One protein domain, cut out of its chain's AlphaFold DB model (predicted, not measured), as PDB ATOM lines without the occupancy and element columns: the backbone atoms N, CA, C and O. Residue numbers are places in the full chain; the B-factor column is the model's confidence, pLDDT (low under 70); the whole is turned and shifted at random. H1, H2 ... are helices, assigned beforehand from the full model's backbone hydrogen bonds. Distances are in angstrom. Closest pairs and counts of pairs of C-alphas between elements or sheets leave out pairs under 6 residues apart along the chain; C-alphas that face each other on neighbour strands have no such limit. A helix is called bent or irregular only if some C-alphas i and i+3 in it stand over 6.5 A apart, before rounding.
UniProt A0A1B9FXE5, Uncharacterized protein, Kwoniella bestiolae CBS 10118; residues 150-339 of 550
ATOM      1  N   ASP A 150      25.313  -6.652  15.075       85.94
ATOM      2  CA  ASP A 150      24.015  -7.030  14.488       85.94
ATOM      3  C   ASP A 150      22.800  -6.291  15.082       85.94
ATOM      4  O   ASP A 150      21.988  -5.789  14.301       85.94
ATOM      5  N   PRO A 151      22.642  -6.144  16.419       85.44
ATOM      6  CA  PRO A 151      21.517  -5.396  16.984       85.44
ATOM      7  C   PRO A 151      21.551  -3.911  16.606       85.44
ATOM      8  O   PRO A 151      20.519  -3.334  16.269       85.44
ATOM      9  N   VAL A 152      22.744  -3.309  16.607       87.06
ATOM     10  CA  VAL A 152      22.974  -1.896  16.271       87.06
ATOM     11  C   VAL A 152      22.713  -1.658  14.781       87.06
ATOM     12  O   VAL A 152      21.968  -0.747  14.422       87.06
ATOM     13  N   ILE A 153      23.242  -2.530  13.917       89.88
ATOM     14  CA  ILE A 153      23.017  -2.534  12.465       89.88
ATOM     15  C   ILE A 153      21.520  -2.698  12.160       89.88
ATOM     16  O   ILE A 153      20.978  -1.980  11.322       89.88
ATOM     17  N   ALA A 154      20.812  -3.581  12.871       90.44
ATOM     18  CA  ALA A 154      19.372  -3.784  12.707       90.44
ATOM     19  C   ALA A 154      18.515  -2.589  13.176       90.44
ATOM     20  O   ALA A 154      17.394  -2.417  12.691       90.44
ATOM     21  N   ILE A 155      19.000  -1.761  14.108       89.25
ATOM     22  CA  ILE A 155      18.340  -0.499  14.490       89.25
ATOM     23  C   ILE A 155      18.649   0.592  13.461       89.25
ATOM     24  O   ILE A 155      17.730   1.287  13.034       89.25
ATOM     25  N   CYS A 156      19.897   0.695  12.996       91.12
ATOM     26  CA  CYS A 156      20.272   1.625  11.930       91.12
ATOM     27  C   CYS A 156      19.467   1.357  10.643       91.12
ATOM     28  O   CYS A 156      18.859   2.274  10.093       91.12
ATOM     29  N   LYS A 157      19.321   0.086  10.234       93.44
ATOM     30  CA  LYS A 157      18.440  -0.329   9.125       93.44
ATOM     31  C   LYS A 157      16.988   0.121   9.333       93.44
ATOM     32  O   LYS A 157      16.426   0.747   8.444       93.44
ATOM     33  N   ARG A 158      16.418  -0.065  10.531       92.62
ATOM     34  CA  ARG A 158      15.068   0.440  10.860       92.62
ATOM     35  C   ARG A 158      14.947   1.969  10.773       92.62
ATOM     36  O   ARG A 158      13.875   2.460  10.422       92.62
ATOM     37  N   ALA A 159      16.008   2.715  11.087       90.75
ATOM     38  CA  ALA A 159      16.044   4.169  10.920       90.75
ATOM     39  C   ALA A 159      16.101   4.571   9.432       90.75
ATOM     40  O   ALA A 159      15.379   5.479   9.022       90.75
ATOM     41  N   ILE A 160      16.887   3.859   8.616       92.88
ATOM     42  CA  ILE A 160      16.943   4.029   7.153       92.88
ATOM     43  C   ILE A 160      15.567   3.750   6.532       92.88
ATOM     44  O   ILE A 160      15.045   4.608   5.824       92.88
ATOM     45  N   ASP A 161      14.926   2.627   6.880       93.06
ATOM     46  CA  ASP A 161      13.576   2.265   6.417       93.06
ATOM     47  C   ASP A 161      12.541   3.363   6.743       93.06
ATOM     48  O   ASP A 161      11.674   3.694   5.927       93.06
ATOM     49  N   ALA A 162      12.632   3.958   7.941       90.12
ATOM     50  CA  ALA A 162      11.778   5.071   8.352       90.12
ATOM     51  C   ALA A 162      12.047   6.339   7.521       90.12
ATOM     52  O   ALA A 162      11.101   6.998   7.084       90.12
ATOM     53  N   GLY A 163      13.316   6.655   7.244       89.19
ATOM     54  CA  GLY A 163      13.707   7.752   6.360       89.19
ATOM     55  C   GLY A 163      13.215   7.557   4.921       89.19
ATOM     56  O   GLY A 163      12.608   8.459   4.341       89.19
ATOM     57  N   GLU A 164      13.389   6.363   4.357       91.31
ATOM     58  CA  GLU A 164      12.871   5.988   3.039       91.31
ATOM     59  C   GLU A 164      11.345   6.115   2.937       91.31
ATOM     60  O   GLU A 164      10.807   6.532   1.907       91.31
ATOM     61  N   PHE A 165      10.626   5.740   3.997       90.81
ATOM     62  CA  PHE A 165       9.177   5.893   4.052       90.81
ATOM     63  C   PHE A 165       8.764   7.375   4.018       90.81
ATOM     64  O   PHE A 165       7.801   7.735   3.337       90.81
ATOM     65  N   LEU A 166       9.516   8.254   4.689       88.50
ATOM     66  CA  LEU A 166       9.302   9.704   4.632       88.50
ATOM     67  C   LEU A 166       9.673  10.298   3.268       88.50
ATOM     68  O   LEU A 166       8.966  11.200   2.813       88.50
ATOM     69  N   LEU A 167      10.703   9.775   2.585       89.31
ATOM     70  CA  LEU A 167      11.067  10.179   1.216       89.31
ATOM     71  C   LEU A 167       9.905   9.958   0.237       89.31
ATOM     72  O   LEU A 167       9.662  10.774  -0.648       89.31
ATOM     73  N   LYS A 168       9.142   8.880   0.441       88.38
ATOM     74  CA  LYS A 168       7.943   8.527  -0.340       88.38
ATOM     75  C   LYS A 168       6.693   9.330   0.077       88.38
ATOM     76  O   LYS A 168       5.629   9.145  -0.511       88.38
ATOM     77  N   SER A 169       6.800  10.208   1.078       87.25
ATOM     78  CA  SER A 169       5.700  11.011   1.635       87.25
ATOM     79  C   SER A 169       5.752  12.487   1.205       87.25
ATOM     80  O   SER A 169       6.691  12.933   0.549       87.25
ATOM     81  N   HIS A 170       4.759  13.275   1.632       79.44
ATOM     82  CA  HIS A 170       4.705  14.723   1.395       79.44
ATOM     83  C   HIS A 170       5.942  15.479   1.926       79.44
ATOM     84  O   HIS A 170       6.339  16.477   1.330       79.44
ATOM     85  N   VAL A 171       6.598  14.987   2.987       79.50
ATOM     86  CA  VAL A 171       7.851  15.561   3.514       79.50
ATOM     87  C   VAL A 171       9.002  15.383   2.516       79.50
ATOM     88  O   VAL A 171       9.752  16.322   2.251       79.50
ATOM     89  N   GLY A 172       9.113  14.191   1.923       75.19
ATOM     90  CA  GLY A 172      10.131  13.834   0.933       75.19
ATOM     91  C   GLY A 172       9.915  14.417  -0.462       75.19
ATOM     92  O   GLY A 172      10.863  14.513  -1.237       75.19
ATOM     93  N   GLN A 173       8.693  14.853  -0.770       84.38
ATOM     94  CA  GLN A 173       8.371  15.641  -1.966       84.38
ATOM     95  C   GLN A 173       8.447  17.160  -1.712       84.38
ATOM     96  O   GLN A 173       8.367  17.948  -2.651       84.38
ATOM     97  N   GLY A 174       8.598  17.573  -0.450       83.38
ATOM     98  CA  GLY A 174       8.686  18.966  -0.026       83.38
ATOM     99  C   GLY A 174      10.120  19.520   0.026       83.38
ATOM    100  O   GLY A 174      11.096  18.811  -0.234       83.38
ATOM    101  N   PRO A 175      10.286  20.792   0.432       83.38
ATOM    102  CA  PRO A 175      11.590  21.468   0.476       83.38
ATOM    103  C   PRO A 175      12.565  20.892   1.520       83.38
ATOM    104  O   PRO A 175      13.753  21.208   1.486       83.38
ATOM    105  N   CYS A 176      12.096  20.028   2.427       86.25
ATOM    106  CA  CYS A 176      12.936  19.303   3.385       86.25
ATOM    107  C   CYS A 176      13.592  18.035   2.803       86.25
ATOM    108  O   CYS A 176      14.473  17.463   3.449       86.25
ATOM    109  N   SER A 177      13.224  17.620   1.583       88.50
ATOM    110  CA  SER A 177      13.761  16.430   0.905       88.50
ATOM    111  C   SER A 177      15.300  16.320   0.918       88.50
ATOM    112  O   SER A 177      15.804  15.259   1.291       88.50
ATOM    113  N   PRO A 178      16.090  17.389   0.650       89.06
ATOM    114  CA  PRO A 178      17.554  17.292   0.670       89.06
ATOM    115  C   PRO A 178      18.141  17.031   2.067       89.06
ATOM    116  O   PRO A 178      19.187  16.395   2.186       89.06
ATOM    117  N   LEU A 179      17.482  17.507   3.130       86.75
ATOM    118  CA  LEU A 179      17.916  17.263   4.510       86.75
ATOM    119  C   LEU A 179      17.602  15.826   4.930       86.75
ATOM    120  O   LEU A 179      18.451  15.163   5.519       86.75
ATOM    121  N   LEU A 180      16.421  15.324   4.565       89.06
ATOM    122  CA  LEU A 180      16.042  13.931   4.788       89.06
ATOM    123  C   LEU A 180      16.967  12.962   4.029       89.06
ATOM    124  O   LEU A 180      17.458  12.003   4.617       89.06
ATOM    125  N   GLY A 181      17.280  13.257   2.762       87.12
ATOM    126  CA  GLY A 181      18.267  12.500   1.986       87.12
ATOM    127  C   GLY A 181      19.658  12.501   2.631       87.12
ATOM    128  O   GLY A 181      20.321  11.468   2.648       87.12
ATOM    129  N   ARG A 182      20.078  13.618   3.246       88.81
ATOM    130  CA  ARG A 182      21.337  13.685   4.005       88.81
ATOM    131  C   ARG A 182      21.312  12.843   5.285       88.81
ATOM    132  O   ARG A 182      22.325  12.228   5.594       88.81
ATOM    133  N   VAL A 183      20.193  12.797   6.018       88.62
ATOM    134  CA  VAL A 183      20.043  11.909   7.192       88.62
ATOM    135  C   VAL A 183      20.192  10.445   6.781       88.62
ATOM    136  O   VAL A 183      20.926   9.704   7.428       88.62
ATOM    137  N   ILE A 184      19.542  10.044   5.686       91.25
ATOM    138  CA  ILE A 184      19.606   8.670   5.172       91.25
ATOM    139  C   ILE A 184      21.030   8.328   4.732       91.25
ATOM    140  O   ILE A 184      21.572   7.343   5.214       91.25
ATOM    141  N   ALA A 185      21.681   9.180   3.935       90.00
ATOM    142  CA  ALA A 185      23.055   8.948   3.486       90.00
ATOM    143  C   ALA A 185      24.068   8.820   4.646       90.00
ATOM    144  O   ALA A 185      25.014   8.042   4.548       90.00
ATOM    145  N   LEU A 186      23.873   9.555   5.752       87.69
ATOM    146  CA  LEU A 186      24.692   9.402   6.963       87.69
ATOM    147  C   LEU A 186      24.443   8.055   7.655       87.69
ATOM    148  O   LEU A 186      25.400   7.373   8.009       87.69
ATOM    149  N   LEU A 187      23.177   7.652   7.809       90.19
ATOM    150  CA  LEU A 187      22.821   6.350   8.381       90.19
ATOM    151  C   LEU A 187      23.328   5.184   7.519       90.19
ATOM    152  O   LEU A 187      23.796   4.191   8.064       90.19
ATOM    153  N   GLU A 188      23.259   5.293   6.191       91.19
ATOM    154  CA  GLU A 188      23.783   4.285   5.264       91.19
ATOM    155  C   GLU A 188      25.303   4.157   5.368       91.19
ATOM    156  O   GLU A 188      25.792   3.052   5.577       91.19
ATOM    157  N   ALA A 189      26.042   5.271   5.328       88.25
ATOM    158  CA  ALA A 189      27.494   5.250   5.503       88.25
ATOM    159  C   ALA A 189      27.897   4.611   6.845       88.25
ATOM    160  O   ALA A 189      28.761   3.740   6.888       88.25
ATOM    161  N   GLN A 190      27.216   4.979   7.935       88.75
ATOM    162  CA  GLN A 190      27.488   4.439   9.269       88.75
ATOM    163  C   GLN A 190      27.048   2.975   9.427       88.75
ATOM    164  O   GLN A 190      27.676   2.221  10.168       88.75
ATOM    165  N   ARG A 191      25.987   2.536   8.734       92.19
ATOM    166  CA  ARG A 191      25.606   1.116   8.636       92.19
ATOM    167  C   ARG A 191      26.711   0.322   7.949       92.19
ATOM    168  O   ARG A 191      27.087  -0.724   8.467       92.19
ATOM    169  N   ASP A 192      27.205   0.812   6.818       88.44
ATOM    170  CA  ASP A 192      28.185   0.104   5.994       88.44
ATOM    171  C   ASP A 192      29.528  -0.016   6.730       88.44
ATOM    172  O   ASP A 192      30.085  -1.108   6.802       88.44
ATOM    173  N   GLU A 193      29.977   1.044   7.413       85.94
ATOM    174  CA  GLU A 193      31.135   0.987   8.320       85.94
ATOM    175  C   GLU A 193      30.944  -0.008   9.477       85.94
ATOM    176  O   GLU A 193      31.870  -0.741   9.833       85.94
ATOM    177  N   LEU A 194      29.752  -0.065  10.082       86.75
ATOM    178  CA  LEU A 194      29.464  -1.038  11.138       86.75
ATOM    179  C   LEU A 194      29.447  -2.473  10.597       86.75
ATOM    180  O   LEU A 194      29.937  -3.365  11.283       86.75
ATOM    181  N   GLU A 195      28.929  -2.718   9.392       88.06
ATOM    182  CA  GLU A 195      28.985  -4.036   8.743       88.06
ATOM    183  C   GLU A 195      30.432  -4.460   8.445       88.06
ATOM    184  O   GLU A 195      30.817  -5.585   8.776       88.06
ATOM    185  N   ASP A 196      31.248  -3.531   7.947       85.44
ATOM    186  CA  ASP A 196      32.683  -3.696   7.701       85.44
ATOM    187  C   ASP A 196      33.483  -4.031   8.975       85.44
ATOM    188  O   ASP A 196      34.419  -4.832   8.933       85.44
ATOM    189  N   ILE A 197      33.135  -3.434  10.122       83.88
ATOM    190  CA  ILE A 197      33.813  -3.678  11.409       83.88
ATOM    191  C   ILE A 197      33.291  -4.956  12.092       83.88
ATOM    192  O   ILE A 197      34.047  -5.623  12.806       83.88
ATOM    193  N   ASN A 198      32.021  -5.334  11.880       84.50
ATOM    194  CA  ASN A 198      31.319  -6.379  12.641       84.50
ATOM    195  C   ASN A 198      32.088  -7.702  12.694       84.50
ATOM    196  O   ASN A 198      32.293  -8.237  13.783       84.50
ATOM    197  N   ALA A 199      32.605  -8.169  11.552       81.25
ATOM    198  CA  ALA A 199      33.342  -9.430  11.432       81.25
ATOM    199  C   ALA A 199      34.600  -9.518  12.325       81.25
ATOM    200  O   ALA A 199      35.052 -10.622  12.647       81.25
ATOM    201  N   TYR A 200      35.153  -8.372  12.734       79.25
ATOM    202  CA  TYR A 200      36.350  -8.253  13.571       79.25
ATOM    203  C   TYR A 200      36.042  -7.986  15.051       79.25
ATOM    204  O   TYR A 200      36.951  -8.055  15.889       79.25
ATOM    205  N   THR A 201      34.782  -7.695  15.389       73.88
ATOM    206  CA  THR A 201      34.357  -7.506  16.780       73.88
ATOM    207  C   THR A 201      34.373  -8.827  17.547       73.88
ATOM    208  O   THR A 201      33.953  -9.869  17.048       73.88
ATOM    209  N   GLY A 202      34.863  -8.790  18.788       68.81
ATOM    210  CA  GLY A 202      34.744  -9.923  19.709       68.81
ATOM    211  C   GLY A 202      33.317 -10.079  20.243       68.81
ATOM    212  O   GLY A 202      32.418  -9.319  19.906       68.81
ATOM    213  N   LYS A 203      33.094 -11.022  21.164       68.12
ATOM    214  CA  LYS A 203      31.767 -11.226  21.793       68.12
ATOM    215  C   LYS A 203      31.434 -10.266  22.937       68.12
ATOM    216  O   LYS A 203      30.312 -10.276  23.447       68.12
ATOM    217  N   ARG A 204      32.410  -9.504  23.434       64.19
ATOM    218  CA  ARG A 204      32.256  -8.728  24.671       64.19
ATOM    219  C   ARG A 204      31.517  -7.426  24.381       64.19
ATOM    220  O   ARG A 204      32.066  -6.551  23.733       64.19
ATOM    221  N   ARG A 205      30.295  -7.267  24.898       65.81
ATOM    222  CA  ARG A 205      29.570  -5.987  24.807       65.81
ATOM    223  C   ARG A 205      30.360  -4.863  25.485       65.81
ATOM    224  O   ARG A 205      30.846  -5.032  26.604       65.81
ATOM    225  N   TYR A 206      30.416  -3.710  24.825       70.00
ATOM    226  CA  TYR A 206      31.047  -2.484  25.317       70.00
ATOM    227  C   TYR A 206      29.981  -1.394  25.524       70.00
ATOM    228  O   TYR A 206      29.023  -1.352  24.746       70.00
ATOM    229  N   PRO A 207      30.129  -0.475  26.501       70.69
ATOM    230  CA  PRO A 207      29.152   0.596  26.736       70.69
ATOM    231  C   PRO A 207      28.870   1.467  25.503       70.69
ATOM    232  O   PRO A 207      27.732   1.876  25.295       70.69
ATOM    233  N   ALA A 208      29.876   1.682  24.644       76.56
ATOM    234  CA  ALA A 208      29.738   2.424  23.390       76.56
ATOM    235  C   ALA A 208      28.641   1.857  22.466       76.56
ATOM    236  O   ALA A 208      27.925   2.629  21.835       76.56
ATOM    237  N   LEU A 209      28.454   0.530  22.443       77.62
ATOM    238  CA  LEU A 209      27.424  -0.129  21.633       77.62
ATOM    239  C   LEU A 209      26.014   0.201  22.113       77.62
ATOM    240  O   LEU A 209      25.139   0.457  21.296       77.62
ATOM    241  N   ILE A 210      25.815   0.234  23.433       79.56
ATOM    242  CA  ILE A 210      24.523   0.558  24.051       79.56
ATOM    243  C   ILE A 210      24.169   2.020  23.755       79.56
ATOM    244  O   ILE A 210      23.039   2.323  23.382       79.56
ATOM    245  N   THR A 211      25.144   2.928  23.859       80.38
ATOM    246  CA  THR A 211      24.965   4.340  23.490       80.38
ATOM    247  C   THR A 211      24.633   4.498  22.004       80.38
ATOM    248  O   THR A 211      23.758   5.287  21.657       80.38
ATOM    249  N   LEU A 212      25.289   3.737  21.123       83.56
ATOM    250  CA  LEU A 212      25.063   3.793  19.677       83.56
ATOM    251  C   LEU A 212      23.679   3.242  19.282       83.56
ATOM    252  O   LEU A 212      22.962   3.873  18.509       83.56
ATOM    253  N   GLU A 213      23.257   2.132  19.895       85.38
ATOM    254  CA  GLU A 213      21.890   1.589  19.831       85.38
ATOM    255  C   GLU A 213      20.845   2.633  20.268       85.38
ATOM    256  O   GLU A 213      19.877   2.880  19.546       85.38
ATOM    257  N   GLN A 214      21.072   3.324  21.392       84.69
ATOM    258  CA  GLN A 214      20.186   4.396  21.863       84.69
ATOM    259  C   GLN A 214      20.133   5.603  20.915       84.69
ATOM    260  O   GLN A 214      19.070   6.212  20.777       84.69
ATOM    261  N   ILE A 215      21.246   5.968  20.266       84.50
ATOM    262  CA  ILE A 215      21.270   7.057  19.279       84.50
ATOM    263  C   ILE A 215      20.424   6.679  18.062       84.50
ATOM    264  O   ILE A 215      19.525   7.438  17.705       84.50
ATOM    265  N   TYR A 216      20.639   5.507  17.457       89.88
ATOM    266  CA  TYR A 216      19.866   5.111  16.277       89.88
ATOM    267  C   TYR A 216      18.383   4.873  16.584       89.88
ATOM    268  O   TYR A 216      17.539   5.215  15.756       89.88
ATOM    269  N   GLU A 217      18.026   4.370  17.770       89.25
ATOM    270  CA  GLU A 217      16.615   4.239  18.158       89.25
ATOM    271  C   GLU A 217      15.967   5.624  18.367       89.25
ATOM    272  O   GLU A 217      14.860   5.858  17.883       89.25
ATOM    273  N   LYS A 218      16.678   6.600  18.961       86.94
ATOM    274  CA  LYS A 218      16.219   8.005  19.021       86.94
ATOM    275  C   LYS A 218      16.055   8.629  17.628       86.94
ATOM    276  O   LYS A 218      15.081   9.343  17.406       86.94
ATOM    277  N   VAL A 219      16.961   8.352  16.687       88.56
ATOM    278  CA  VAL A 219      16.857   8.830  15.293       88.56
ATOM    279  C   VAL A 219      15.662   8.186  14.576       88.56
ATOM    280  O   VAL A 219      14.888   8.896  13.937       88.56
ATOM    281  N   ASN A 220      15.441   6.877  14.736       90.94
ATOM    282  CA  ASN A 220      14.262   6.167  14.221       90.94
ATOM    283  C   ASN A 220      12.946   6.751  14.771       90.94
ATOM    284  O   ASN A 220      11.992   6.926  14.013       90.94
ATOM    285  N   ILE A 221      12.886   7.083  16.066       88.50
ATOM    286  CA  ILE A 221      11.723   7.746  16.679       88.50
ATOM    287  C   ILE A 221      11.533   9.154  16.093       88.50
ATOM    288  O   ILE A 221      10.467   9.440  15.554       88.50
ATOM    289  N   GLY A 222      12.577   9.991  16.083       88.25
ATOM    290  CA  GLY A 222      12.499  11.357  15.553       88.25
ATOM    291  C   GLY A 222      12.077  11.422  14.079       88.25
ATOM    292  O   GLY A 222      11.285  12.282  13.699       88.25
ATOM    293  N   LEU A 223      12.529  10.471  13.253       89.50
ATOM    294  CA  LEU A 223      12.058  10.316  11.873       89.50
ATOM    295  C   LEU A 223      10.551  10.006  11.816       89.50
ATOM    296  O   LEU A 223       9.825  10.610  11.027       89.50
ATOM    297  N   ARG A 224      10.034   9.113  12.667       89.25
ATOM    298  CA  ARG A 224       8.590   8.803  12.698       89.25
ATOM    299  C   ARG A 224       7.750  10.012  13.109       89.25
ATOM    300  O   ARG A 224       6.703  10.237  12.499       89.25
ATOM    301  N   ASP A 225       8.222  10.789  14.080       88.88
ATOM    302  CA  ASP A 225       7.508  11.950  14.626       88.88
ATOM    303  C   ASP A 225       7.405  13.107  13.613       88.88
ATOM    304  O   ASP A 225       6.358  13.754  13.512       88.88
ATOM    305  N   ILE A 226       8.434  13.298  12.774       88.81
ATOM    306  CA  ILE A 226       8.461  14.295  11.684       88.81
ATOM    307  C   ILE A 226       7.233  14.205  10.759       88.81
ATOM    308  O   ILE A 226       6.788  15.219  10.225       88.81
ATOM    309  N   ARG A 227       6.620  13.023  10.596       83.44
ATOM    310  CA  ARG A 227       5.445  12.825   9.728       83.44
ATOM    311  C   ARG A 227       4.232  13.701  10.095       83.44
ATOM    312  O   ARG A 227       3.366  13.894   9.242       83.44
ATOM    313  N   GLY A 228       4.134  14.162  11.344       81.12
ATOM    314  CA  GLY A 228       3.036  15.003  11.839       81.12
ATOM    315  C   GLY A 228       3.394  16.476  12.073       81.12
ATOM    316  O   GLY A 228       2.536  17.222  12.540       81.12
ATOM    317  N   MET A 229       4.634  16.888  11.800       88.81
ATOM    318  CA  MET A 229       5.148  18.222  12.130       88.81
ATOM    319  C   MET A 229       4.877  19.262  11.037       88.81
ATOM    320  O   MET A 229       4.710  18.932   9.862       88.81
ATOM    321  N   MET A 230       4.900  20.549  11.400       87.75
ATOM    322  CA  MET A 230       4.914  21.621  10.399       87.75
ATOM    323  C   MET A 230       6.266  21.673   9.670       87.75
ATOM    324  O   MET A 230       7.286  21.216  10.183       87.75
ATOM    325  N   GLU A 231       6.311  22.265   8.473       84.44
ATOM    326  CA  GLU A 231       7.518  22.284   7.624       84.44
ATOM    327  C   GLU A 231       8.744  22.902   8.325       84.44
ATOM    328  O   GLU A 231       9.854  22.379   8.226       84.44
ATOM    329  N   LYS A 232       8.546  23.987   9.084       85.56
ATOM    330  CA  LYS A 232       9.623  24.636   9.845       85.56
ATOM    331  C   LYS A 232      10.166  23.725  10.952       85.56
ATOM    332  O   LYS A 232      11.374  23.559  11.067       85.56
ATOM    333  N   GLU A 233       9.276  23.106  11.721       87.19
ATOM    334  CA  GLU A 233       9.623  22.184  12.811       87.19
ATOM    335  C   GLU A 233      10.316  20.931  12.267       87.19
ATOM    336  O   GLU A 233      11.329  20.501  12.804       87.19
ATOM    337  N   THR A 234       9.830  20.410  11.136       87.00
ATOM    338  CA  THR A 234      10.450  19.318  10.376       87.00
ATOM    339  C   THR A 234      11.881  19.661   9.973       87.00
ATOM    340  O   THR A 234      12.788  18.849  10.139       87.00
ATOM    341  N   ARG A 235      12.102  20.874   9.454       87.00
ATOM    342  CA  ARG A 235      13.426  21.348   9.043       87.00
ATOM    343  C   ARG A 235      14.387  21.442  10.228       87.00
ATOM    344  O   ARG A 235      15.515  20.962  10.125       87.00
ATOM    345  N   ASP A 236      13.936  22.026  11.334       85.88
ATOM    346  CA  ASP A 236      14.732  22.188  12.553       85.88
ATOM    347  C   ASP A 236      15.039  20.818  13.201       85.88
ATOM    348  O   ASP A 236      16.180  20.553  13.584       85.88
ATOM    349  N   ALA A 237      14.069  19.894  13.219       86.62
ATOM    350  CA  ALA A 237      14.253  18.514  13.676       86.62
ATOM    351  C   ALA A 237      15.258  17.738  12.806       86.62
ATOM    352  O   ALA A 237      16.166  17.101  13.340       86.62
ATOM    353  N   LEU A 238      15.158  17.829  11.474       85.50
ATOM    354  CA  LEU A 238      16.114  17.201  10.554       85.50
ATOM    355  C   LEU A 238      17.534  17.758  10.729       85.50
ATOM    356  O   LEU A 238      18.486  16.982  10.694       85.50
ATOM    357  N   PHE A 239      17.703  19.064  10.968       85.44
ATOM    358  CA  PHE A 239      19.015  19.624  11.311       85.44
ATOM    359  C   PHE A 239      19.563  19.059  12.627       85.44
ATOM    360  O   PHE A 239      20.738  18.694  12.675       85.44
ATOM    361  N   GLY A 240      18.723  18.923  13.657       82.50
ATOM    362  CA  GLY A 240      19.102  18.279  14.916       82.50
ATOM    363  C   GLY A 240      19.552  16.826  14.724       82.50
ATOM    364  O   GLY A 240      20.596  16.434  15.242       82.50
ATOM    365  N   LEU A 241      18.823  16.042  13.919       84.38
ATOM    366  CA  LEU A 241      19.205  14.665  13.580       84.38
ATOM    367  C   LEU A 241      20.532  14.605  12.808       84.38
ATOM    368  O   LEU A 241      21.383  13.785  13.141       84.38
ATOM    369  N   ILE A 242      20.750  15.495  11.830       83.88
ATOM    370  CA  ILE A 242      22.026  15.593  11.096       83.88
ATOM    371  C   ILE A 242      23.183  15.901  12.057       83.88
ATOM    372  O   ILE A 242      24.228  15.267  11.956       83.88
ATOM    373  N   GLN A 243      23.011  16.839  12.995       81.31
ATOM    374  CA  GLN A 243      24.059  17.167  13.965       81.31
ATOM    375  C   GLN A 243      24.373  15.980  14.887       81.31
ATOM    376  O   GLN A 243      25.538  15.630  15.061       81.31
ATOM    377  N   VAL A 244      23.344  15.315  15.426       82.38
ATOM    378  CA  VAL A 244      23.521  14.125  16.276       82.38
ATOM    379  C   VAL A 244      24.258  13.012  15.528       82.38
ATOM    380  O   VAL A 244      25.144  12.396  16.113       82.38
ATOM    381  N   LEU A 245      23.932  12.779  14.252       79.62
ATOM    382  CA  LEU A 245      24.583  11.755  13.428       79.62
ATOM    383  C   LEU A 245      26.035  12.092  13.059       79.62
ATOM    384  O   LEU A 245      26.830  11.169  12.933       79.62
ATOM    385  N   LEU A 246      26.394  13.373  12.918       77.81
ATOM    386  CA  LEU A 246      27.768  13.804  12.617       77.81
ATOM    387  C   LEU A 246      28.692  13.830  13.848       77.81
ATOM    388  O   LEU A 246      29.898  13.669  13.705       77.81
ATOM    389  N   GLU A 247      28.163  14.081  15.049       71.94
ATOM    390  CA  GLU A 247      28.990  14.226  16.263       71.94
ATOM    391  C   GLU A 247      29.006  12.967  17.147       71.94
ATOM    392  O   GLU A 247      30.014  12.663  17.786       71.94
ATOM    393  N   GLY A 248      27.884  12.241  17.232       74.06
ATOM    394  CA  GLY A 248      27.704  11.135  18.178       74.06
ATOM    395  C   GLY A 248      28.240   9.789  17.676       74.06
ATOM    396  O   GLY A 248      29.182   9.259  18.272       74.06
ATOM    397  N   PRO A 249      27.641   9.204  16.619       80.38
ATOM    398  CA  PRO A 249      28.049   7.916  16.069       80.38
ATOM    399  C   PRO A 249      29.515   7.844  15.660       80.38
ATOM    400  O   PRO A 249      30.163   6.862  16.000       80.38
ATOM    401  N   ASP A 250      30.056   8.877  15.005       77.38
ATOM    402  CA  ASP A 250      31.419   8.836  14.461       77.38
ATOM    403  C   ASP A 250      32.482   8.574  15.541       77.38
ATOM    404  O   ASP A 250      33.324   7.689  15.386       77.38
ATOM    405  N   TYR A 251      32.385   9.258  16.683       75.06
ATOM    406  CA  TYR A 251      33.272   9.036  17.830       75.06
ATOM    407  C   TYR A 251      33.077   7.649  18.475       75.06
ATOM    408  O   TYR A 251      34.027   7.030  18.957       75.06
ATOM    409  N   LEU A 252      31.843   7.131  18.485       79.81
ATOM    410  CA  LEU A 252      31.547   5.801  19.026       79.81
ATOM    411  C   LEU A 252      32.050   4.682  18.103       79.81
ATOM    412  O   LEU A 252      32.544   3.675  18.610       79.81
ATOM    413  N   ILE A 253      31.971   4.863  16.783       81.88
ATOM    414  CA  ILE A 253      32.525   3.954  15.770       81.88
ATOM    415  C   ILE A 253      34.049   3.878  15.921       81.88
ATOM    416  O   ILE A 253      34.587   2.772  15.990       81.88
ATOM    417  N   ASP A 254      34.733   5.012  16.103       78.69
ATOM    418  CA  ASP A 254      36.181   5.027  16.348       78.69
ATOM    419  C   ASP A 254      36.555   4.260  17.635       78.69
ATOM    420  O   ASP A 254      37.501   3.469  17.636       78.69
ATOM    421  N   ILE A 255      35.784   4.414  18.724       78.31
ATOM    422  CA  ILE A 255      35.975   3.632  19.961       78.31
ATOM    423  C   ILE A 255      35.760   2.133  19.719       78.31
ATOM    424  O   ILE A 255      36.549   1.319  20.206       78.31
ATOM    425  N   ILE A 256      34.707   1.740  18.996       81.56
ATOM    426  CA  ILE A 256      34.414   0.330  18.679       81.56
ATOM    427  C   ILE A 256      35.564  -0.278  17.869       81.56
ATOM    428  O   ILE A 256      36.002  -1.396  18.155       81.56
ATOM    429  N   LEU A 257      36.091   0.473  16.904       81.69
ATOM    430  CA  LEU A 257      37.200   0.061  16.058       81.69
ATOM    431  C   LEU A 257      38.498  -0.085  16.872       81.69
ATOM    432  O   LEU A 257      39.128  -1.141  16.820       81.69
ATOM    433  N   LEU A 258      38.862   0.902  17.698       78.44
ATOM    434  CA  LEU A 258      40.033   0.826  18.587       78.44
ATOM    435  C   LEU A 258      39.920  -0.317  19.607       78.44
ATOM    436  O   LEU A 258      40.887  -1.038  19.851       78.44
ATOM    437  N   THR A 259      38.725  -0.544  20.154       80.88
ATOM    438  CA  THR A 259      38.459  -1.670  21.062       80.88
ATOM    439  C   THR A 259      38.592  -3.016  20.340       80.88
ATOM    440  O   THR A 259      39.085  -3.985  20.919       80.88
ATOM    441  N   SER A 260      38.214  -3.073  19.060       83.56
ATOM    442  CA  SER A 260      38.409  -4.253  18.209       83.56
ATOM    443  C   SER A 260      39.892  -4.491  17.911       83.56
ATOM    444  O   SER A 260      40.337  -5.634  17.996       83.56
ATOM    445  N   ILE A 261      40.683  -3.434  17.673       82.00
ATOM    446  CA  ILE A 261      42.149  -3.531  17.563       82.00
ATOM    447  C   ILE A 261      42.734  -4.101  18.860       82.00
ATOM    448  O   ILE A 261      43.424  -5.109  18.793       82.00
ATOM    449  N   ILE A 262      42.400  -3.546  20.034       82.06
ATOM    450  CA  ILE A 262      42.868  -4.064  21.337       82.06
ATOM    451  C   ILE A 262      42.515  -5.548  21.510       82.06
ATOM    452  O   ILE A 262      43.348  -6.330  21.969       82.06
ATOM    453  N   HIS A 263      41.304  -5.958  21.120       82.44
ATOM    454  CA  HIS A 263      40.898  -7.357  21.208       82.44
ATOM    455  C   HIS A 263      41.738  -8.268  20.301       82.44
ATOM    456  O   HIS A 263      42.271  -9.260  20.794       82.44
ATOM    457  N   GLN A 264      41.917  -7.930  19.020       82.12
ATOM    458  CA  GLN A 264      42.767  -8.727  18.125       82.12
ATOM    459  C   GLN A 264      44.240  -8.706  18.591       82.12
ATOM    460  O   GLN A 264      44.909  -9.734  18.558       82.12
ATOM    461  N   SER A 265      44.727  -7.584  19.131       81.38
ATOM    462  CA  SER A 265      46.062  -7.475  19.736       81.38
ATOM    463  C   SER A 265      46.245  -8.401  20.939       81.38
ATOM    464  O   SER A 265      47.324  -8.963  21.107       81.38
ATOM    465  N   SER A 266      45.199  -8.611  21.750       82.69
ATOM    466  CA  SER A 266      45.249  -9.519  22.910       82.69
ATOM    467  C   SER A 266      45.345 -11.002  22.538       82.69
ATOM    468  O   SER A 266      45.795 -11.788  23.366       82.69
ATOM    469  N   ILE A 267      44.982 -11.369  21.302       82.31
ATOM    470  CA  ILE A 267      45.181 -12.722  20.753       82.31
ATOM    471  C   ILE A 267      46.660 -12.940  20.395       82.31
ATOM    472  O   ILE A 267      47.170 -14.036  20.574       82.31
ATOM    473  N   ILE A 268      47.360 -11.895  19.932       79.06
ATOM    474  CA  ILE A 268      48.793 -11.972  19.607       79.06
ATOM    475  C   ILE A 268      49.645 -11.942  20.879       79.06
ATOM    476  O   ILE A 268      50.551 -12.752  21.042       79.06
ATOM    477  N   SER A 269      49.418 -10.962  21.759       79.81
ATOM    478  CA  SER A 269      50.238 -10.768  22.957       79.81
ATOM    479  C   SER A 269      49.551  -9.854  23.973       79.81
ATOM    480  O   SER A 269      49.157  -8.724  23.669       79.81
ATOM    481  N   ILE A 270      49.450 -10.322  25.221       79.50
ATOM    482  CA  ILE A 270      48.867  -9.550  26.328       79.50
ATOM    483  C   ILE A 270      49.652  -8.239  26.573       79.50
ATOM    484  O   ILE A 270      49.008  -7.187  26.559       79.50
ATOM    485  N   PRO A 271      51.001  -8.236  26.709       78.94
ATOM    486  CA  PRO A 271      51.798  -7.005  26.783       78.94
ATOM    487  C   PRO A 271      51.495  -5.985  25.678       78.94
ATOM    488  O   PRO A 271      51.256  -4.816  25.974       78.94
ATOM    489  N   PHE A 272      51.424  -6.431  24.422       76.81
ATOM    490  CA  PHE A 272      51.143  -5.569  23.270       76.81
ATOM    491  C   PHE A 272      49.725  -4.971  23.320       76.81
ATOM    492  O   PHE A 272      49.524  -3.784  23.059       76.81
ATOM    493  N   SER A 273      48.730  -5.759  23.741       80.38
ATOM    494  CA  SER A 273      47.369  -5.250  23.951       80.38
ATOM    495  C   SER A 273      47.280  -4.215  25.079       80.38
ATOM    496  O   SER A 273      46.520  -3.251  24.964       80.38
ATOM    497  N   ASN A 274      48.092  -4.364  26.131       78.00
ATOM    498  CA  ASN A 274      48.166  -3.427  27.252       78.00
ATOM    499  C   ASN A 274      48.866  -2.114  26.871       78.00
ATOM    500  O   ASN A 274      48.485  -1.061  27.376       78.00
ATOM    501  N   GLU A 275      49.840  -2.139  25.959       80.00
ATOM    502  CA  GLU A 275      50.477  -0.929  25.425       80.00
ATOM    503  C   GLU A 275      49.471  -0.072  24.637       80.00
ATOM    504  O   GLU A 275      49.253   1.094  24.971       80.00
ATOM    505  N   ILE A 276      48.771  -0.674  23.667       77.50
ATOM    506  CA  ILE A 276      47.703  -0.010  22.896       77.50
ATOM    507  C   ILE A 276      46.608   0.520  23.828       77.50
ATOM    508  O   ILE A 276      46.136   1.647  23.670       77.50
ATOM    509  N   ARG A 277      46.225  -0.274  24.832       78.12
ATOM    510  CA  ARG A 277      45.233   0.125  25.830       78.12
ATOM    511  C   ARG A 277      45.697   1.308  26.679       78.12
ATOM    512  O   ARG A 277      44.912   2.216  26.895       78.12
ATOM    513  N   THR A 278      46.965   1.352  27.081       79.75
ATOM    514  CA  THR A 278      47.538   2.471  27.849       79.75
ATOM    515  C   THR A 278      47.552   3.771  27.036       79.75
ATOM    516  O   THR A 278      47.329   4.849  27.585       79.75
ATOM    517  N   ILE A 279      47.787   3.688  25.719       75.50
ATOM    518  CA  ILE A 279      47.684   4.839  24.805       75.50
ATOM    519  C   ILE A 279      46.230   5.333  24.725       75.50
ATOM    520  O   ILE A 279      45.993   6.539  24.786       75.50
ATOM    521  N   LEU A 280      45.263   4.413  24.626       70.62
ATOM    522  CA  LEU A 280      43.837   4.742  24.599       70.62
ATOM    523  C   LEU A 280      43.354   5.344  25.928       70.62
ATOM    524  O   LEU A 280      42.705   6.386  25.915       70.62
ATOM    525  N   ASP A 281      43.688   4.723  27.058       73.81
ATOM    526  CA  ASP A 281      43.262   5.164  28.387       73.81
ATOM    527  C   ASP A 281      43.831   6.564  28.694       73.81
ATOM    528  O   ASP A 281      43.072   7.450  29.084       73.81
ATOM    529  N   ARG A 282      45.104   6.840  28.359       73.62
ATOM    530  CA  ARG A 282      45.688   8.196  28.450       73.62
ATOM    531  C   ARG A 282      44.942   9.218  27.585       73.62
ATOM    532  O   ARG A 282      44.655  10.320  28.038       73.62
ATOM    533  N   ALA A 283      44.582   8.856  26.353       65.50
ATOM    534  CA  ALA A 283      43.825   9.737  25.462       65.50
ATOM    535  C   ALA A 283      42.391  10.009  25.955       65.50
ATOM    536  O   ALA A 283      41.829  11.070  25.673       65.50
ATOM    537  N   ILE A 284      41.802   9.059  26.688       66.12
ATOM    538  CA  ILE A 284      40.502   9.198  27.352       66.12
ATOM    539  C   ILE A 284      40.620  10.040  28.629       66.12
ATOM    540  O   ILE A 284      39.693  10.790  28.929       66.12
ATOM    541  N   GLU A 285      41.725   9.951  29.371       66.12
ATOM    542  CA  GLU A 285      42.010  10.781  30.551       66.12
ATOM    543  C   GLU A 285      42.281  12.247  30.175       66.12
ATOM    544  O   GLU A 285      41.765  13.150  30.833       66.12
ATOM    545  N   ASP A 286      42.981  12.490  29.062       61.03
ATOM    546  CA  ASP A 286      43.357  13.829  28.587       61.03
ATOM    547  C   ASP A 286      42.166  14.715  28.126       61.03
ATOM    548  O   ASP A 286      42.398  15.882  27.822       61.03
ATOM    549  N   GLN A 287      40.930  14.176  28.053       56.12
ATOM    550  CA  GLN A 287      39.558  14.744  27.849       56.12
ATOM    551  C   GLN A 287      39.285  16.055  27.058       56.12
ATOM    552  O   GLN A 287      38.121  16.450  26.954       56.12
ATOM    553  N   VAL A 288      40.270  16.748  26.489       50.78
ATOM    554  CA  VAL A 288      40.141  18.169  26.111       50.78
ATOM    555  C   VAL A 288      40.037  18.411  24.600       50.78
ATOM    556  O   VAL A 288      39.476  19.430  24.205       50.78
ATOM    557  N   ASP A 289      40.512  17.503  23.740       57.00
ATOM    558  CA  ASP A 289      40.460  17.711  22.284       57.00
ATOM    559  C   ASP A 289      40.356  16.403  21.478       57.00
ATOM    560  O   ASP A 289      41.075  15.430  21.724       57.00
ATOM    561  N   LEU A 290      39.512  16.412  20.443       61.59
ATOM    562  CA  LEU A 290      39.372  15.344  19.450       61.59
ATOM    563  C   LEU A 290      40.689  15.133  18.674       61.59
ATOM    564  O   LEU A 290      40.993  14.017  18.251       61.59
ATOM    565  N   ASN A 291      41.538  16.164  18.582       63.34
ATOM    566  CA  ASN A 291      42.905  16.046  18.065       63.34
ATOM    567  C   ASN A 291      43.814  15.140  18.918       63.34
ATOM    568  O   ASN A 291      44.701  14.488  18.368       63.34
ATOM    569  N   ASN A 292      43.621  15.065  20.240       64.25
ATOM    570  CA  ASN A 292      44.424  14.176  21.091       64.25
ATOM    571  C   ASN A 292      44.008  12.712  20.900       64.25
ATOM    572  O   ASN A 292      44.868  11.840  20.801       64.25
ATOM    573  N   PHE A 293      42.709  12.458  20.722       63.72
ATOM    574  CA  PHE A 293      42.201  11.137  20.349       63.72
ATOM    575  C   PHE A 293      42.715  10.688  18.966       63.72
ATOM    576  O   PHE A 293      43.104   9.535  18.799       63.72
ATOM    577  N   ARG A 294      42.841  11.609  17.995       68.06
ATOM    578  CA  ARG A 294      43.497  11.323  16.701       68.06
ATOM    579  C   ARG A 294      44.978  10.985  16.845       68.06
ATOM    580  O   ARG A 294      45.397   9.971  16.303       68.06
ATOM    581  N   LYS A 295      45.753  11.760  17.614       70.06
ATOM    582  CA  LYS A 295      47.172  11.450  17.902       70.06
ATOM    583  C   LYS A 295      47.343  10.095  18.591       70.06
ATOM    584  O   LYS A 295      48.321   9.393  18.342       70.06
ATOM    585  N   ALA A 296      46.399   9.713  19.450       66.81
ATOM    586  CA  ALA A 296      46.360   8.382  20.043       66.81
ATOM    587  C   ALA A 296      46.071   7.307  18.987       66.81
ATOM    588  O   ALA A 296      46.789   6.313  18.934       66.81
ATOM    589  N   GLY A 297      45.114   7.540  18.082       67.50
ATOM    590  CA  GLY A 297      44.885   6.695  16.907       67.50
ATOM    591  C   GLY A 297      46.134   6.545  16.026       67.50
ATOM    592  O   GLY A 297      46.519   5.425  15.714       67.50
ATOM    593  N   GLU A 298      46.826   7.638  15.699       73.12
ATOM    594  CA  GLU A 298      48.102   7.639  14.962       73.12
ATOM    595  C   GLU A 298      49.207   6.866  15.703       73.12
ATOM    596  O   GLU A 298      49.945   6.095  15.089       73.12
ATOM    597  N   SER A 299      49.288   7.012  17.029       74.06
ATOM    598  CA  SER A 299      50.233   6.264  17.872       74.06
ATOM    599  C   SER A 299      49.918   4.766  17.886       74.06
ATOM    600  O   SER A 299      50.825   3.944  17.792       74.06
ATOM    601  N   ILE A 300      48.634   4.399  17.934       71.69
ATOM    602  CA  ILE A 300      48.165   3.010  17.852       71.69
ATOM    603  C   ILE A 300      48.425   2.429  16.455       71.69
ATOM    604  O   ILE A 300      48.866   1.288  16.356       71.69
ATOM    605  N   ILE A 301      48.239   3.207  15.380       70.56
ATOM    606  CA  ILE A 301      48.624   2.824  14.010       70.56
ATOM    607  C   ILE A 301      50.133   2.560  13.937       70.56
ATOM    608  O   ILE A 301      50.538   1.550  13.361       70.56
ATOM    609  N   ALA A 302      50.966   3.421  14.529       74.81
ATOM    610  CA  ALA A 302      52.417   3.254  14.542       74.81
ATOM    611  C   ALA A 302      52.847   1.993  15.313       74.81
ATOM    612  O   ALA A 302      53.580   1.171  14.765       74.81
ATOM    613  N   VAL A 303      52.333   1.794  16.532       74.88
ATOM    614  CA  VAL A 303      52.604   0.609  17.368       74.88
ATOM    615  C   VAL A 303      52.119  -0.677  16.684       74.88
ATOM    616  O   VAL A 303      52.861  -1.653  16.610       74.88
ATOM    617  N   ALA A 304      50.922  -0.672  16.089       70.88
ATOM    618  CA  ALA A 304      50.388  -1.831  15.374       70.88
ATOM    619  C   ALA A 304      51.127  -2.143  14.062       70.88
ATOM    620  O   ALA A 304      51.243  -3.308  13.685       70.88
ATOM    621  N   SER A 305      51.656  -1.124  13.380       71.31
ATOM    622  CA  SER A 305      52.469  -1.297  12.167       71.31
ATOM    623  C   SER A 305      53.906  -1.734  12.469       71.31
ATOM    624  O   SER A 305      54.547  -2.337  11.611       71.31
ATOM    625  N   ALA A 306      54.407  -1.442  13.673       74.75
ATOM    626  CA  ALA A 306      55.733  -1.828  14.149       74.75
ATOM    627  C   ALA A 306      55.792  -3.247  14.754       74.75
ATOM    628  O   ALA A 306      56.876  -3.686  15.139       74.75
ATOM    629  N   LEU A 307      54.665  -3.966  14.840       71.06
ATOM    630  CA  LEU A 307      54.632  -5.334  15.356       71.06
ATOM    631  C   LEU A 307      55.515  -6.264  14.502       71.06
ATOM    632  O   LEU A 307      55.272  -6.455  13.307       71.06
ATOM    633  N   ASP A 308      56.505  -6.882  15.146       71.31
ATOM    634  CA  ASP A 308      57.376  -7.870  14.516       71.31
ATOM    635  C   ASP A 308      56.604  -9.156  14.176       71.31
ATOM    636  O   ASP A 308      55.877  -9.719  14.997       71.31
ATOM    637  N   ARG A 309      56.818  -9.663  12.959       67.81
ATOM    638  CA  ARG A 309      56.282 -10.955  12.512       67.81
ATOM    639  C   ARG A 309      56.906 -12.132  13.260       67.81
ATOM    640  O   ARG A 309      56.312 -13.203  13.262       67.81
ATOM    641  N   GLY A 310      58.054 -11.938  13.913       61.81
ATOM    642  CA  GLY A 310      58.661 -12.924  14.810       61.81
ATOM    643  C   GLY A 310      57.814 -13.281  16.041       61.81
ATOM    644  O   GLY A 310      58.057 -14.320  16.640       61.81
ATOM    645  N   LEU A 311      56.806 -12.469  16.392       63.19
ATOM    646  CA  LEU A 311      55.859 -12.732  17.490       63.19
ATOM    647  C   LEU A 311      54.633 -13.564  17.060       63.19
ATOM    648  O   LEU A 311      53.725 -13.795  17.856       63.19
ATOM    649  N   LEU A 312      54.560 -13.980  15.792       72.75
ATOM    650  CA  LEU A 312      53.446 -14.760  15.252       72.75
ATOM    651  C   LEU A 312      53.750 -16.257  15.391       72.75
ATOM    652  O   LEU A 312      54.081 -16.925  14.415       72.75
ATOM    653  N   GLU A 313      53.674 -16.762  16.624       72.06
ATOM    654  CA  GLU A 313      53.982 -18.166  16.944       72.06
ATOM    655  C   GLU A 313      52.960 -19.138  16.326       72.06
ATOM    656  O   GLU A 313      53.338 -20.184  15.798       72.06
ATOM    657  N   ASP A 314      51.682 -18.747  16.313       80.56
ATOM    658  CA  ASP A 314      50.568 -19.558  15.826       80.56
ATOM    659  C   ASP A 314      49.823 -18.928  14.639       80.56
ATOM    660  O   ASP A 314      49.750 -17.707  14.458       80.56
ATOM    661  N   ARG A 315      49.146 -19.788  13.865       78.88
ATOM    662  CA  ARG A 315      48.224 -19.389  12.784       78.88
ATOM    663  C   ARG A 315      47.165 -18.384  13.258       78.88
ATOM    664  O   ARG A 315      46.719 -17.535  12.488       78.88
ATOM    665  N   GLU A 316      46.749 -18.492  14.511       75.69
ATOM    666  CA  GLU A 316      45.735 -17.637  15.124       75.69
ATOM    667  C   GLU A 316      46.266 -16.212  15.334       75.69
ATOM    668  O   GLU A 316      45.566 -15.247  15.017       75.69
ATOM    669  N   CYS A 317      47.541 -16.076  15.717       77.44
ATOM    670  CA  CYS A 317      48.255 -14.802  15.757       77.44
ATOM    671  C   CYS A 317      48.401 -14.200  14.352       77.44
ATOM    672  O   CYS A 317      48.173 -13.002  14.178       77.44
ATOM    673  N   GLU A 318      48.702 -15.000  13.319       77.06
ATOM    674  CA  GLU A 318      48.714 -14.496  11.935       77.06
ATOM    675  C   GLU A 318      47.339 -13.987  11.468       77.06
ATOM    676  O   GLU A 318      47.250 -12.982  10.757       77.06
ATOM    677  N   GLU A 319      46.262 -14.705  11.796       81.44
ATOM    678  CA  GLU A 319      44.900 -14.302  11.443       81.44
ATOM    679  C   GLU A 319      44.488 -13.037  12.212       81.44
ATOM    680  O   GLU A 319      43.920 -12.126  11.606       81.44
ATOM    681  N   ALA A 320      44.842 -12.916  13.494       79.44
ATOM    682  CA  ALA A 320      44.672 -11.690  14.274       79.44
ATOM    683  C   ALA A 320      45.472 -10.513  13.683       79.44
ATOM    684  O   ALA A 320      44.915  -9.435  13.487       79.44
ATOM    685  N   TYR A 321      46.734 -10.720  13.290       80.56
ATOM    686  CA  TYR A 321      47.572  -9.700  12.648       80.56
ATOM    687  C   TYR A 321      46.972  -9.196  11.326       80.56
ATOM    688  O   TYR A 321      46.912  -7.989  11.083       80.56
ATOM    689  N   LYS A 322      46.441 -10.103  10.492       82.81
ATOM    690  CA  LYS A 322      45.720  -9.741   9.258       82.81
ATOM    691  C   LYS A 322      44.478  -8.887   9.562       82.81
ATOM    692  O   LYS A 322      44.255  -7.894   8.871       82.81
ATOM    693  N   LYS A 323      43.712  -9.218  10.612       84.38
ATOM    694  CA  LYS A 323      42.534  -8.441  11.059       84.38
ATOM    695  C   LYS A 323      42.923  -7.058  11.594       84.38
ATOM    696  O   LYS A 323      42.311  -6.072  11.191       84.38
ATOM    697  N   ILE A 324      43.973  -6.962  12.416       81.06
ATOM    698  CA  ILE A 324      44.548  -5.677  12.861       81.06
ATOM    699  C   ILE A 324      44.921  -4.827  11.645       81.06
ATOM    700  O   ILE A 324      44.538  -3.666  11.586       81.06
ATOM    701  N   GLY A 325      45.582  -5.402  10.636       77.50
ATOM    702  CA  GLY A 325      45.952  -4.687   9.412       77.50
ATOM    703  C   GLY A 325      44.770  -4.121   8.606       77.50
ATOM    704  O   GLY A 325      44.943  -3.116   7.918       77.50
ATOM    705  N   VAL A 326      43.575  -4.720   8.688       83.38
ATOM    706  CA  VAL A 326      42.345  -4.161   8.091       83.38
ATOM    707  C   VAL A 326      41.779  -3.040   8.964       83.38
ATOM    708  O   VAL A 326      41.561  -1.938   8.463       83.38
ATOM    709  N   LEU A 327      41.625  -3.282  10.269       82.50
ATOM    710  CA  LEU A 327      41.111  -2.292  11.223       82.50
ATOM    711  C   LEU A 327      41.980  -1.023  11.260       82.50
ATOM    712  O   LEU A 327      41.468   0.090  11.204       82.50
ATOM    713  N   VAL A 328      43.306  -1.173  11.272       79.62
ATOM    714  CA  VAL A 328      44.284  -0.072  11.229       79.62
ATOM    715  C   VAL A 328      44.128   0.767   9.957       79.62
ATOM    716  O   VAL A 328      44.198   1.992  10.030       79.62
ATOM    717  N   LYS A 329      43.844   0.147   8.803       80.56
ATOM    718  CA  LYS A 329      43.551   0.882   7.559       80.56
ATOM    719  C   LYS A 329      42.222   1.630   7.630       80.56
ATOM    720  O   LYS A 329      42.168   2.769   7.180       80.56
ATOM    721  N   GLN A 330      41.177   1.033   8.200       81.38
ATOM    722  CA  GLN A 330      39.890   1.709   8.412       81.38
ATOM    723  C   GLN A 330      40.041   2.920   9.354       81.38
ATOM    724  O   GLN A 330      39.575   4.010   9.026       81.38
ATOM    725  N   LEU A 331      40.794   2.778  10.454       78.94
ATOM    726  CA  LEU A 331      41.146   3.891  11.346       78.94
ATOM    727  C   LEU A 331      41.917   4.989  10.606       78.94
ATOM    728  O   LEU A 331      41.583   6.166  10.712       78.94
ATOM    729  N   GLN A 332      42.931   4.608   9.827       78.69
ATOM    730  CA  GLN A 332      43.739   5.548   9.054       78.69
ATOM    731  C   GLN A 332      42.896   6.290   8.006       78.69
ATOM    732  O   GLN A 332      43.082   7.494   7.829       78.69
ATOM    733  N   LEU A 333      41.949   5.610   7.351       78.88
ATOM    734  CA  LEU A 333      41.002   6.225   6.421       78.88
ATOM    735  C   LEU A 333      40.109   7.249   7.129       78.88
ATOM    736  O   LEU A 333      39.981   8.355   6.613       78.88
ATOM    737  N   ARG A 334      39.562   6.936   8.312       74.50
ATOM    738  CA  ARG A 334      38.721   7.867   9.091       74.50
ATOM    739  C   ARG A 334      39.502   9.065   9.644       74.50
ATOM    740  O   ARG A 334      39.034  10.198   9.542       74.50
ATOM    741  N   ILE A 335      40.731   8.867  10.130       70.69
ATOM    742  CA  ILE A 335      41.613   9.974  10.547       70.69
ATOM    743  C   ILE A 335      41.968  10.868   9.345       70.69
ATOM    744  O   ILE A 335      41.930  12.094   9.459       70.69
ATOM    745  N   SER A 336      42.254  10.272   8.180       66.12
ATOM    746  CA  SER A 336      42.648  11.004   6.964       66.12
ATOM    747  C   SER A 336      41.482  11.733   6.291       66.12
ATOM    748  O   SER A 336      41.644  12.870   5.852       66.12
ATOM    749  N   SER A 337      40.295  11.123   6.220       60.94
ATOM    750  CA  SER A 337      39.099  11.757   5.647       60.94
ATOM    751  C   SER A 337      38.631  12.932   6.505       60.94
ATOM    752  O   SER A 337      38.262  13.977   5.972       60.94
ATOM    753  N   SER A 338      38.750  12.805   7.829       50.34
ATOM    754  CA  SER A 338      38.430  13.858   8.793       50.34
ATOM    755  C   SER A 338      39.534  14.926   8.940       50.34
ATOM    756  O   SER A 338      39.387  15.862   9.732       50.34
ATOM    757  N   ALA A 339      40.646  14.812   8.200       41.72
ATOM    758  CA  ALA A 339      41.680  15.846   8.098       41.72
ATOM    759  C   ALA A 339      41.365  16.910   7.028       41.72
ATOM    760  O   ALA A 339      41.911  18.012   7.089       41.72
TER     761      ALA A 339
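This is residues 150 to 339 of the 550 residues of an uncharacterized protein of Kwoniella bestiolae CBS 10118 (UniProt A0A1B9FXE5). Look for two four-helix bundles set end to end and sharing one long, bent but nearly straight helix, H4. Its arm H4a closes the first bundle with H1, H2 and H3, and its arm H4b makes the second with H5, H6 and H7, while H2 and H3 also reach the beginning of H4b. The printed part has 190 residues with seven named helices, H1 to H7 in order along the chain, and no named strand; the class is all helix. It is elongated, spanning 63 by 34 by 25 A, yet only just compact, close to loose, with a radius of gyration of the C-alphas of 19.1 A.

Find C-alpha 150 at (24.015, -7.030, 14.488); from there H1 runs through residue 167, over 25.3 A. H2 is residues 177 to 198, 31.1 A long, and H3 is residues 207 to 226, 29.0 A. H4, residues 231 to 268, was assigned as one helix by its hydrogen bonds but is bent: C-alphas 246 and 249 are 6.8 A apart. Its arms are H4a, residues 231 to 246, from C-alpha 231 at (7.518, 22.284, 7.624), and H4b, residues 249 to 268, at a shallow tilt of 22 degrees. H5 is residues 270 to 285 and H6 residues 290 to 305. H7, residues 315 to 337, covers 33.2 A and ends at C-alpha 337, (39.099, 11.757, 5.647).

Start at the hub, H4, which touches four other helices. With residues 179 to 187 alone, H2 touches H4a, the closest C-alphas, Val 183 and Ile 242, being 5.7 A apart. H3 and H4a form a helical hairpin, closest at Ile 226 and Thr 234, 5.6 A between C-alphas. H1 touches H3, the same way at 17 degrees, a shallow tilt; the C-alphas of Ala 159 and Asn 220 come closest, at 4.3 A. H1 and H2 form a hairpin, closest at the C-alphas of Ile 160 and Ile 184, 5.7 A. H1 and H4a are apart. Farther on, H4b touches H7, opposite ways at a shallow tilt of 24 degrees, with the C-alphas of Ile 268 and Cys 317 closest at 4.8 A. H4b and H5 form a hairpin, closest at the C-alphas of Ser 266 and Ser 273, 4.9 A; H5 and H6 form another, at Ala 283 and Phe 293, 5.5 A between C-alphas. H6 and H7 also form a hairpin, with C-alphas Ile 301 and Val 328 closest at 5.9 A, at a shallow tilt of 33 degrees, only just short of steep. Each O i to N i+4 pair is within hydrogen-bond range in H1, H2, H3, H4a, H5 and H6, against 15 of 16 in H4b and 18 of 19 in H7.

The two C-alphas farthest apart, Met 230 and Gly 310, are 64.0 A apart. The printed part has no cut, and no link is long. Mean pLDDT of the printed part is 79.8; look for values under 70 at residues 202 to 205, 283 to 294, 296 to 297, 309 to 311 and 336 to 339.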